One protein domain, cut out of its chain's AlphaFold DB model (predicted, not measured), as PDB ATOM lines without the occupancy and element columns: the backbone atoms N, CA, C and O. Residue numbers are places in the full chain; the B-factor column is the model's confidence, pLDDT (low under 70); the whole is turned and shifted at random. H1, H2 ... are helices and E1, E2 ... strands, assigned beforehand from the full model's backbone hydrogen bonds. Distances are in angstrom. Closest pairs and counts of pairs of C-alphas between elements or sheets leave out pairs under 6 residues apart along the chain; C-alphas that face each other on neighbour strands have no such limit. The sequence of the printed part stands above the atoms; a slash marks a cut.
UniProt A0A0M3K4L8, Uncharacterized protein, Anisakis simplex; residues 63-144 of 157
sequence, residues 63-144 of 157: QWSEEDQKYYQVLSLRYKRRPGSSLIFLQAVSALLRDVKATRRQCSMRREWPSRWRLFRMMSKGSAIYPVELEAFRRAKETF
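AT A GLANCE: This is residues 63 to 144 of the 157 residues of an uncharacterized protein of Anisakis simplex (UniProt A0A0M3K4L8). The long helix H2 is the middle of an open, elongated model: H1 folds back near one end of it as a narrow V, the hairpin of E1 and E2 continues from its other end, and H3 stands free beyond. The printed part has 82 residues, in the order H1, H2, E1, E2, H3, mixed in class, with antiparallel E1 - E2. It is extended, radius of gyration of the C-alphas 19.1 A, spans 51 by 33 by 24 A.

HOW THE PARTS SIT: H1, residues 66 to 80, and H2, residues 86 to 106, are close but not clearly touching; their closest C-alphas, Tyr 79 and Ser 86, are 6.0 A apart. They run opposite ways at a shallow tilt of 29 degrees. E1, residues 107 to 113, and E2, residues 116 to 121, form an antiparallel hairpin; N 110 and O 118, 3.0 A, are within hydrogen-bond range. H3, residues 130 to 143, is apart from H2. Every O i to N i+4 pair in H1, H2 and H3 is within range.

IN THESE COORDINATES: From first to last C-alpha, H1 measures 20.9 A from (33.754, -49.580, 39.985), H2 29.7 A, E1 17.9 A, E2 15.6 A, and H3 19.9 A to (35.141, -45.029, -5.224).

THE WHOLE: The farthest C-alphas, Pro 83 and Pro 114, are 54.8 A apart. The printed part has no cut and no long link. pLDDT is under 70 at residues 77 to 87, 89, 99 to 109 and 119 to 127.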
ATOM      1  N   GLN A  63      29.474 -41.890  41.758       84.38
ATOM      2  CA  GLN A  63      28.471 -42.363  40.794       84.38
ATOM      3  C   GLN A  63      29.094 -43.146  39.622       84.38
ATOM      4  O   GLN A  63      28.381 -43.639  38.745       84.38
ATOM      5  N   TRP A  64      30.425 -43.225  39.539       82.38
ATOM      6  CA  TRP A  64      31.102 -43.945  38.458       82.38
ATOM      7  C   TRP A  64      31.068 -45.450  38.722       82.38
ATOM      8  O   TRP A  64      31.063 -45.870  39.878       82.38
ATOM      9  N   SER A  65      31.065 -46.266  37.662       85.38
ATOM     10  CA  SER A  65      31.191 -47.717  37.820       85.38
ATOM     11  C   SER A  65      32.522 -48.058  38.493       85.38
ATOM     12  O   SER A  65      33.521 -47.354  38.328       85.38
ATOM     13  N   GLU A  66      32.557 -49.152  39.248       84.00
ATOM     14  CA  GLU A  66      33.754 -49.580  39.985       84.00
ATOM     15  C   GLU A  66      34.978 -49.778  39.072       84.00
ATOM     16  O   GLU A  66      36.121 -49.567  39.482       84.00
ATOM     17  N   GLU A  67      34.739 -50.141  37.811       83.12
ATOM     18  CA  GLU A  67      35.750 -50.262  36.756       83.12
ATOM     19  C   GLU A  67      36.397 -48.908  36.434       83.12
ATOM     20  O   GLU A  67      37.626 -48.786  36.430       83.12
ATOM     21  N   ASP A  68      35.578 -47.869  36.247       79.00
ATOM     22  CA  ASP A  68      36.029 -46.503  35.969       79.00
ATOM     23  C   ASP A  68      36.730 -45.890  37.192       79.00
ATOM     24  O   ASP A  68      37.725 -45.171  37.055       79.00
ATOM     25  N   GLN A  69      36.263 -46.215  38.402       81.62
ATOM     26  CA  GLN A  69      36.895 -45.789  39.651       81.62
ATOM     27  C   GLN A  69      38.293 -46.400  39.815       81.62
ATOM     28  O   GLN A  69      39.257 -45.674  40.082       81.62
ATOM     29  N   LYS A  70      38.439 -47.717  39.610       85.06
ATOM     30  CA  LYS A  70      39.738 -48.413  39.657       85.06
ATOM     31  C   LYS A  70      40.692 -47.885  38.590       85.06
ATOM     32  O   LYS A  70      41.860 -47.622  38.881       85.06
ATOM     33  N   TYR A  71      40.195 -47.663  37.375       80.50
ATOM     34  CA  TYR A  71      40.984 -47.083  36.292       80.50
ATOM     35  C   TYR A  71      41.492 -45.680  36.650       80.50
ATOM     36  O   TYR A  71      42.683 -45.381  36.504       80.50
ATOM     37  N   TYR A  72      40.627 -44.834  37.213       80.06
ATOM     38  CA  TYR A  72      41.006 -43.505  37.679       80.06
ATOM     39  C   TYR A  72      42.043 -43.554  38.812       80.06
ATOM     40  O   TYR A  72      42.990 -42.768  38.806       80.06
ATOM     41  N   GLN A  73      41.929 -44.500  39.749       80.69
ATOM     42  CA  GLN A  73      42.912 -44.692  40.822       80.69
ATOM     43  C   GLN A  73      44.291 -45.088  40.276       80.69
ATOM     44  O   GLN A  73      45.289 -44.459  40.640       80.69
ATOM     45  N   VAL A  74      44.360 -46.054  39.353       81.44
ATOM     46  CA  VAL A  74      45.614 -46.487  38.709       81.44
ATOM     47  C   VAL A  74      46.276 -45.334  37.960       81.44
ATOM     48  O   VAL A  74      47.481 -45.104  38.101       81.44
ATOM     49  N   LEU A  75      45.491 -44.561  37.206       71.50
ATOM     50  CA  LEU A  75      45.992 -43.356  36.556       71.50
ATOM     51  C   LEU A  75      46.495 -42.359  37.606       71.50
ATOM     52  O   LEU A  75      47.645 -41.933  37.538       71.50
ATOM     53  N   SER A  76      45.698 -42.040  38.626       71.12
ATOM     54  CA  SER A  76      46.082 -41.072  39.661       71.12
ATOM     55  C   SER A  76      47.414 -41.428  40.342       71.12
ATOM     56  O   SER A  76      48.261 -40.553  40.525       71.12
ATOM     57  N   LEU A  77      47.662 -42.715  40.620       69.38
ATOM     58  CA  LEU A  77      48.915 -43.215  41.190       69.38
ATOM     59  C   LEU A  77      50.086 -43.100  40.206       69.38
ATOM     60  O   LEU A  77      51.178 -42.673  40.587       69.38
ATOM     61  N   ARG A  78      49.860 -43.414  38.925       66.69
ATOM     62  CA  ARG A  78      50.874 -43.296  37.867       66.69
ATOM     63  C   ARG A  78      51.309 -41.845  37.643       66.69
ATOM     64  O   ARG A  78      52.490 -41.596  37.406       66.69
ATOM     65  N   TYR A  79      50.391 -40.887  37.771       58.84
ATOM     66  CA  TYR A  79      50.664 -39.461  37.546       58.84
ATOM     67  C   TYR A  79      51.154 -38.711  38.789       58.84
ATOM     68  O   TYR A  79      51.857 -37.711  38.635       58.84
ATOM     69  N   LYS A  80      50.911 -39.216  40.010       60.09
ATOM     70  CA  LYS A  80      51.541 -38.690  41.241       60.09
ATOM     71  C   LYS A  80      53.078 -38.762  41.205       60.09
ATOM     72  O   LYS A  80      53.732 -37.965  41.869       60.09
ATOM     73  N   ARG A  81      53.665 -39.645  40.383       61.38
ATOM     74  CA  ARG A  81      55.124 -39.750  40.184       61.38
ATOM     75  C   ARG A  81      55.744 -38.669  39.284       61.38
ATOM     76  O   ARG A  81      56.967 -38.573  39.253       61.38
ATOM     77  N   ARG A  82      54.961 -37.848  38.566       57.00
ATOM     78  CA  ARG A  82      55.493 -36.764  37.710       57.00
ATOM     79  C   ARG A  82      55.022 -35.381  38.183       57.00
ATOM     80  O   ARG A  82      53.872 -35.012  37.917       57.00
ATOM     81  N   PRO A  83      55.885 -34.575  38.831       53.50
ATOM     82  CA  PRO A  83      55.505 -33.237  39.272       53.50
ATOM     83  C   PRO A  83      55.244 -32.330  38.056       53.50
ATOM     84  O   PRO A  83      56.074 -32.229  37.161       53.50
ATOM     85  N   GLY A  84      54.070 -31.688  38.015       62.34
ATOM     86  CA  GLY A  84      53.712 -30.667  37.013       62.34
ATOM     87  C   GLY A  84      52.736 -31.087  35.906       62.34
ATOM     88  O   GLY A  84      52.270 -30.224  35.170       62.34
ATOM     89  N   SER A  85      52.369 -32.371  35.803       61.81
ATOM     90  CA  SER A  85      51.535 -32.887  34.694       61.81
ATOM     91  C   SER A  85      50.100 -33.284  35.072       61.81
ATOM     92  O   SER A  85      49.277 -33.518  34.190       61.81
ATOM     93  N   SER A  86      49.765 -33.326  36.366       65.31
ATOM     94  CA  SER A  86      48.494 -33.896  36.837       65.31
ATOM     95  C   SER A  86      47.258 -33.111  36.391       65.31
ATOM     96  O   SER A  86      46.278 -33.716  35.976       65.31
ATOM     97  N   LEU A  87      47.292 -31.775  36.417       63.09
ATOM     98  CA  LEU A  87      46.124 -30.955  36.069       63.09
ATOM     99  C   LEU A  87      45.798 -31.017  34.567       63.09
ATOM    100  O   LEU A  87      44.639 -31.166  34.187       63.09
ATOM    101  N   ILE A  88      46.826 -30.940  33.717       70.31
ATOM    102  CA  ILE A  88      46.680 -31.030  32.256       70.31
ATOM    103  C   ILE A  88      46.207 -32.436  31.876       70.31
ATOM    104  O   ILE A  88      45.341 -32.589  31.018       70.31
ATOM    105  N   PHE A  89      46.714 -33.460  32.566       66.19
ATOM    106  CA  PHE A  89      46.318 -34.839  32.329       66.19
ATOM    107  C   PHE A  89      44.874 -35.128  32.758       66.19
ATOM    108  O   PHE A  89      44.125 -35.719  31.989       66.19
ATOM    109  N   LEU A  90      44.440 -34.669  33.936       73.12
ATOM    110  CA  LEU A  90      43.048 -34.834  34.369       73.12
ATOM    111  C   LEU A  90      42.073 -34.102  33.437       73.12
ATOM    112  O   LEU A  90      41.019 -34.646  33.102       73.12
ATOM    113  N   GLN A  91      42.447 -32.915  32.947       74.75
ATOM    114  CA  GLN A  91      41.674 -32.202  31.931       74.75
ATOM    115  C   GLN A  91      41.580 -33.024  30.637       74.75
ATOM    116  O   GLN A  91      40.475 -33.221  30.134       74.75
ATOM    117  N   ALA A  92      42.703 -33.557  30.144       74.00
ATOM    118  CA  ALA A  92      42.759 -34.368  28.928       74.00
ATOM    119  C   ALA A  92      41.964 -35.676  29.053       74.00
ATOM    120  O   ALA A  92      41.189 -36.006  28.163       74.00
ATOM    121  N   VAL A  93      42.081 -36.387  30.179       76.50
ATOM    122  CA  VAL A  93      41.307 -37.610  30.439       76.50
ATOM    123  C   VAL A  93      39.823 -37.303  30.552       76.50
ATOM    124  O   VAL A  93      39.013 -38.015  29.970       76.50
ATOM    125  N   SER A  94      39.438 -36.229  31.245       76.31
ATOM    126  CA  SER A  94      38.026 -35.850  31.337       76.31
ATOM    127  C   SER A  94      37.444 -35.405  29.991       76.31
ATOM    128  O   SER A  94      36.249 -35.590  29.766       76.31
ATOM    129  N   ALA A  95      38.255 -34.811  29.110       72.62
ATOM    130  CA  ALA A  95      37.856 -34.450  27.753       72.62
ATOM    131  C   ALA A  95      37.691 -35.708  26.894       72.62
ATOM    132  O   ALA A  95      36.631 -35.912  26.315       72.62
ATOM    133  N   LEU A  96      38.666 -36.618  26.934       77.50
ATOM    134  CA  LEU A  96      38.607 -37.891  26.224       77.50
ATOM    135  C   LEU A  96      37.416 -38.749  26.678       77.50
ATOM    136  O   LEU A  96      36.683 -39.277  25.849       77.50
ATOM    137  N   LEU A  97      37.166 -38.851  27.986       75.75
ATOM    138  CA  LEU A  97      36.008 -39.575  28.519       75.75
ATOM    139  C   LEU A  97      34.680 -38.918  28.117       75.75
ATOM    140  O   LEU A  97      33.689 -39.619  27.902       75.75
ATOM    141  N   ARG A  98      34.643 -37.584  27.994       71.88
ATOM    142  CA  ARG A  98      33.477 -36.859  27.472       71.88
ATOM    143  C   ARG A  98      33.261 -37.141  25.986       71.88
ATOM    144  O   ARG A  98      32.129 -37.438  25.614       71.88
ATOM    145  N   ASP A  99      34.315 -37.152  25.179       69.12
ATOM    146  CA  ASP A  99      34.246 -37.453  23.745       69.12
ATOM    147  C   ASP A  99      33.855 -38.914  23.485       69.12
ATOM    148  O   ASP A  99      33.004 -39.193  22.641       69.12
ATOM    149  N   VAL A 100      34.376 -39.864  24.267       68.12
ATOM    150  CA  VAL A 100      33.982 -41.282  24.196       68.12
ATOM    151  C   VAL A 100      32.514 -41.469  24.602       68.12
ATOM    152  O   VAL A 100      31.767 -42.190  23.939       68.12
ATOM    153  N   LYS A 101      32.036 -40.781  25.649       66.94
ATOM    154  CA  LYS A 101      30.608 -40.806  26.018       66.94
ATOM    155  C   LYS A 101      29.723 -40.129  24.963       66.94
ATOM    156  O   LYS A 101      28.618 -40.610  24.714       66.94
ATOM    157  N   ALA A 102      30.186 -39.050  24.335       58.59
ATOM    158  CA  ALA A 102      29.458 -38.350  23.278       58.59
ATOM    159  C   ALA A 102      29.353 -39.199  22.002       58.59
ATOM    160  O   ALA A 102      28.256 -39.387  21.482       58.59
ATOM    161  N   THR A 103      30.455 -39.798  21.555       57.78
ATOM    162  CA  THR A 103      30.485 -40.692  20.384       57.78
ATOM    163  C   THR A 103      29.656 -41.961  20.607       57.78
ATOM    164  O   THR A 103      28.926 -42.382  19.709       57.78
ATOM    165  N   ARG A 104      29.639 -42.510  21.832       54.97
ATOM    166  CA  ARG A 104      28.747 -43.623  22.208       54.97
ATOM    167  C   ARG A 104      27.261 -43.248  22.155       54.97
ATOM    168  O   ARG A 104      26.434 -44.094  21.831       54.97
ATOM    169  N   ARG A 105      26.904 -41.991  22.441       54.75
ATOM    170  CA  ARG A 105      25.531 -41.476  22.250       54.75
ATOM    171  C   ARG A 105      25.208 -41.195  20.781       54.75
ATOM    172  O   ARG A 105      24.042 -41.238  20.405       54.75
ATOM    173  N   GLN A 106      26.221 -40.913  19.964       51.78
ATOM    174  CA  GLN A 106      26.054 -40.583  18.551       51.78
ATOM    175  C   GLN A 106      25.911 -41.812  17.656       51.78
ATOM    176  O   GLN A 106      25.200 -41.706  16.666       51.78
ATOM    177  N   CYS A 107      26.507 -42.956  17.997       55.59
ATOM    178  CA  CYS A 107      26.374 -44.206  17.247       55.59
ATOM    179  C   CYS A 107      25.568 -45.224  18.059       55.59
ATOM    180  O   CYS A 107      26.135 -46.051  18.770       55.59
ATOM    181  N   SER A 108      24.238 -45.175  17.956       62.41
ATOM    182  CA  SER A 108      23.383 -46.216  18.535       62.41
ATOM    183  C   SER A 108      22.908 -47.161  17.435       62.41
ATOM    184  O   SER A 108      22.381 -46.731  16.409       62.41
ATOM    185  N   MET A 109      23.112 -48.463  17.626       64.88
ATOM    186  CA  MET A 109      22.514 -49.479  16.766       64.88
ATOM    187  C   MET A 109      21.064 -49.649  17.213       64.88
ATOM    188  O   MET A 109      20.804 -50.113  18.321       64.88
ATOM    189  N   ARG A 110      20.113 -49.228  16.377       71.12
ATOM    190  CA  ARG A 110      18.690 -49.471  16.630       71.12
ATOM    191  C   ARG A 110      18.233 -50.665  15.810       71.12
ATOM    192  O   ARG A 110      18.526 -50.774  14.617       71.12
ATOM    193  N   ARG A 111      17.512 -51.562  16.475       71.56
ATOM    194  CA  ARG A 111      16.834 -52.684  15.837       71.56
ATOM    195  C   ARG A 111      15.536 -52.146  15.246       71.56
ATOM    196  O   ARG A 111      14.670 -51.697  15.987       71.56
ATOM    197  N   GLU A 112      15.451 -52.107  13.922       74.62
ATOM    198  CA  GLU A 112      14.250 -51.641  13.214       74.62
ATOM    199  C   GLU A 112      13.318 -52.823  12.914       74.62
ATOM    200  O   GLU A 112      12.104 -52.679  12.969       74.62
ATOM    201  N   TRP A 113      13.904 -54.005  12.677       75.25
ATOM    202  CA  TRP A 113      13.218 -55.280  12.449       75.25
ATOM    203  C   TRP A 113      14.014 -56.438  13.077       75.25
ATOM    204  O   TRP A 113      15.216 -56.276  13.316       75.25
ATOM    205  N   PRO A 114      13.408 -57.621  13.321       79.62
ATOM    206  CA  PRO A 114      14.068 -58.745  13.998       79.62
ATOM    207  C   PRO A 114      15.436 -59.129  13.411       79.62
ATOM    208  O   PRO A 114      16.366 -59.438  14.161       79.62
ATOM    209  N   SER A 115      15.580 -59.017  12.092       79.56
ATOM    210  CA  SER A 115      16.780 -59.344  11.317       79.56
ATOM    211  C   SER A 115      17.533 -58.124  10.763       79.56
ATOM    212  O   SER A 115      18.538 -58.298  10.080       79.56
ATOM    213  N   ARG A 116      17.101 -56.885  11.052       72.31
ATOM    214  CA  ARG A 116      17.713 -55.668  10.490       72.31
ATOM    215  C   ARG A 116      18.182 -54.709  11.576       72.31
ATOM    216  O   ARG A 116      17.386 -54.043  12.243       72.31
ATOM    217  N   TRP A 117      19.500 -54.598  11.692       76.00
ATOM    218  CA  TRP A 117      20.161 -53.588  12.506       76.00
ATOM    219  C   TRP A 117      20.487 -52.373  11.648       76.00
ATOM    220  O   TRP A 117      21.102 -52.503  10.590       76.00
ATOM    221  N   ARG A 118      20.084 -51.184  12.099       74.06
ATOM    222  CA  ARG A 118      20.437 -49.927  11.441       74.06
ATOM    223  C   ARG A 118      21.346 -49.130  12.364       74.06
ATOM    224  O   ARG A 118      21.002 -48.864  13.518       74.06
ATOM    225  N   LEU A 119      22.510 -48.742  11.849       66.25
ATOM    226  CA  LEU A 119      23.382 -47.798  12.532       66.25
ATOM    227  C   LEU A 119      22.699 -46.426  12.481       66.25
ATOM    228  O   LEU A 119      22.582 -45.822  11.415       66.25
ATOM    229  N   PHE A 120      22.193 -45.950  13.615       58.03
ATOM    230  CA  PHE A 120      21.656 -44.603  13.715       58.03
ATOM    231  C   PHE A 120      22.777 -43.693  14.199       58.03
ATOM    232  O   PHE A 120      23.127 -43.701  15.384       58.03
ATOM    233  N   ARG A 121      23.359 -42.935  13.262       63.03
ATOM    234  CA  ARG A 121      24.293 -41.860  13.585       63.03
ATOM    235  C   ARG A 121      23.506 -40.566  13.734       63.03
ATOM    236  O   ARG A 121      22.929 -40.080  12.762       63.03
ATOM    237  N   MET A 122      23.448 -40.025  14.947       56.00
ATOM    238  CA  MET A 122      22.782 -38.749  15.203       56.00
ATOM    239  C   MET A 122      23.649 -37.621  14.632       56.00
ATOM    240  O   MET A 122      24.503 -37.058  15.311       56.00
ATOM    241  N   MET A 123      23.454 -37.329  13.347       59.62
ATOM    242  CA  MET A 123      24.076 -36.200  12.663       59.62
ATOM    243  C   MET A 123      23.381 -34.933  13.159       59.62
ATOM    244  O   MET A 123      22.285 -34.595  12.706       59.62
ATOM    245  N   SER A 124      23.970 -34.236  14.129       56.94
ATOM    246  CA  SER A 124      23.485 -32.910  14.501       56.94
ATOM    247  C   SER A 124      23.657 -31.989  13.291       56.94
ATOM    248  O   SER A 124      24.787 -31.658  12.924       56.94
ATOM    249  N   LYS A 125      22.547 -31.597  12.649       59.97
ATOM    250  CA  LYS A 125      22.540 -30.538  11.629       59.97
ATOM    251  C   LYS A 125      23.249 -29.312  12.218       59.97
ATOM    252  O   LYS A 125      22.817 -28.807  13.248       59.97
ATOM    253  N   GLY A 126      24.348 -28.888  11.591       68.44
ATOM    254  CA  GLY A 126      25.179 -27.775  12.066       68.44
ATOM    255  C   GLY A 126      26.454 -28.163  12.825       68.44
ATOM    256  O   GLY A 126      27.085 -27.283  13.404       68.44
ATOM    257  N   SER A 127      26.869 -29.438  12.837       68.75
ATOM    258  CA  SER A 127      28.208 -29.776  13.341       68.75
ATOM    259  C   SER A 127      29.287 -29.165  12.436       68.75
ATOM    260  O   SER A 127      29.166 -29.172  11.211       68.75
ATOM    261  N   ALA A 128      30.378 -28.679  13.033       75.75
ATOM    262  CA  ALA A 128      31.531 -28.169  12.281       75.75
ATOM    263  C   ALA A 128      32.185 -29.241  11.383       75.75
ATOM    264  O   ALA A 128      32.913 -28.917  10.451       75.75
ATOM    265  N   ILE A 129      31.907 -30.519  11.656       75.75
ATOM    266  CA  ILE A 129      32.464 -31.688  10.964       75.75
ATOM    267  C   ILE A 129      31.586 -32.118   9.769       75.75
ATOM    268  O   ILE A 129      32.063 -32.800   8.865       75.75
ATOM    269  N   TYR A 130      30.332 -31.660   9.706       78.75
ATOM    270  CA  TYR A 130      29.382 -31.976   8.637       78.75
ATOM    271  C   TYR A 130      29.912 -31.766   7.203       78.75
ATOM    272  O   TYR A 130      29.723 -32.670   6.387       78.75
ATOM    273  N   PRO A 131      30.576 -30.643   6.847       81.12
ATOM    274  CA  PRO A 131      31.081 -30.468   5.483       81.12
ATOM    275  C   PRO A 131      32.157 -31.502   5.123       81.12
ATOM    276  O   PRO A 131      32.114 -32.068   4.034       81.12
ATOM    277  N   VAL A 132      33.057 -31.816   6.059       86.25
ATOM    278  CA  VAL A 132      34.133 -32.801   5.860       86.25
ATOM    279  C   VAL A 132      33.560 -34.210   5.691       86.25
ATOM    280  O   VAL A 132      33.972 -34.952   4.803       86.25
ATOM    281  N   GLU A 133      32.569 -34.578   6.504       80.25
ATOM    282  CA  GLU A 133      31.872 -35.862   6.378       80.25
ATOM    283  C   GLU A 133      31.119 -35.985   5.047       80.25
ATOM    284  O   GLU A 133      31.133 -37.049   4.425       80.25
ATOM    285  N   LEU A 134      30.488 -34.903   4.581       84.88
ATOM    286  CA  LEU A 134      29.763 -34.886   3.313       84.88
ATOM    287  C   LEU A 134      30.710 -35.057   2.117       84.88
ATOM    288  O   LEU A 134      30.388 -35.784   1.178       84.88
ATOM    289  N   GLU A 135      31.882 -34.424   2.154       88.19
ATOM    290  CA  GLU A 135      32.924 -34.605   1.138       88.19
ATOM    291  C   GLU A 135      33.484 -36.027   1.134       88.19
ATOM    292  O   GLU A 135      33.580 -36.644   0.071       88.19
ATOM    293  N   ALA A 136      33.790 -36.584   2.308       85.88
ATOM    294  CA  ALA A 136      34.242 -37.967   2.430       85.88
ATOM    295  C   ALA A 136      33.202 -38.955   1.877       85.88
ATOM    296  O   ALA A 136      33.552 -39.897   1.169       85.88
ATOM    297  N   PHE A 137      31.914 -38.710   2.132       82.69
ATOM    298  CA  PHE A 137      30.824 -39.521   1.598       82.69
ATOM    299  C   PHE A 137      30.700 -39.436   0.071       82.69
ATOM    300  O   PHE A 137      30.469 -40.457  -0.574       82.69
ATOM    301  N   ARG A 138      30.868 -38.245  -0.521       89.62
ATOM    302  CA  ARG A 138      30.884 -38.085  -1.987       89.62
ATOM    303  C   ARG A 138      32.037 -38.866  -2.614       89.62
ATOM    304  O   ARG A 138      31.789 -39.669  -3.505       89.62
ATOM    305  N   ARG A 139      33.252 -38.729  -2.072       89.94
ATOM    306  CA  ARG A 139      34.427 -39.492  -2.531       89.94
ATOM    307  C   ARG A 139      34.223 -40.999  -2.404       89.94
ATOM    308  O   ARG A 139      34.550 -41.748  -3.317       89.94
ATOM    309  N   ALA A 140      33.649 -41.452  -1.291       84.56
ATOM    310  CA  ALA A 140      33.342 -42.863  -1.098       84.56
ATOM    311  C   ALA A 140      32.342 -43.368  -2.148       84.56
ATOM    312  O   ALA A 140      32.554 -44.427  -2.718       84.56
ATOM    313  N   LYS A 141      31.291 -42.601  -2.463       82.56
ATOM    314  CA  LYS A 141      30.331 -42.966  -3.517       82.56
ATOM    315  C   LYS A 141      30.949 -43.065  -4.909       82.56
ATOM    316  O   LYS A 141      30.486 -43.871  -5.701       82.56
ATOM    317  N   GLU A 142      31.950 -42.244  -5.203       86.19
ATOM    318  CA  GLU A 142      32.699 -42.324  -6.461       86.19
ATOM    319  C   GLU A 142      33.621 -43.547  -6.490       86.19
ATOM    320  O   GLU A 142      33.805 -44.158  -7.536       86.19
ATOM    321  N   THR A 143      34.182 -43.920  -5.337       83.25
ATOM    322  CA  THR A 143      35.141 -45.029  -5.224       83.25
ATOM    323  C   THR A 143      34.451 -46.393  -5.174       83.25
ATOM    324  O   THR A 143      34.948 -47.365  -5.734       83.25
ATOM    325  N   PHE A 144      33.309 -46.485  -4.492       78.50
ATOM    326  CA  PHE A 144      32.545 -47.720  -4.366       78.50
ATOM    327  C   PHE A 144      31.508 -47.793  -5.482       78.50
ATOM    328  O   PHE A 144      30.395 -47.280  -5.351       78.50
TER     329      PHE A 144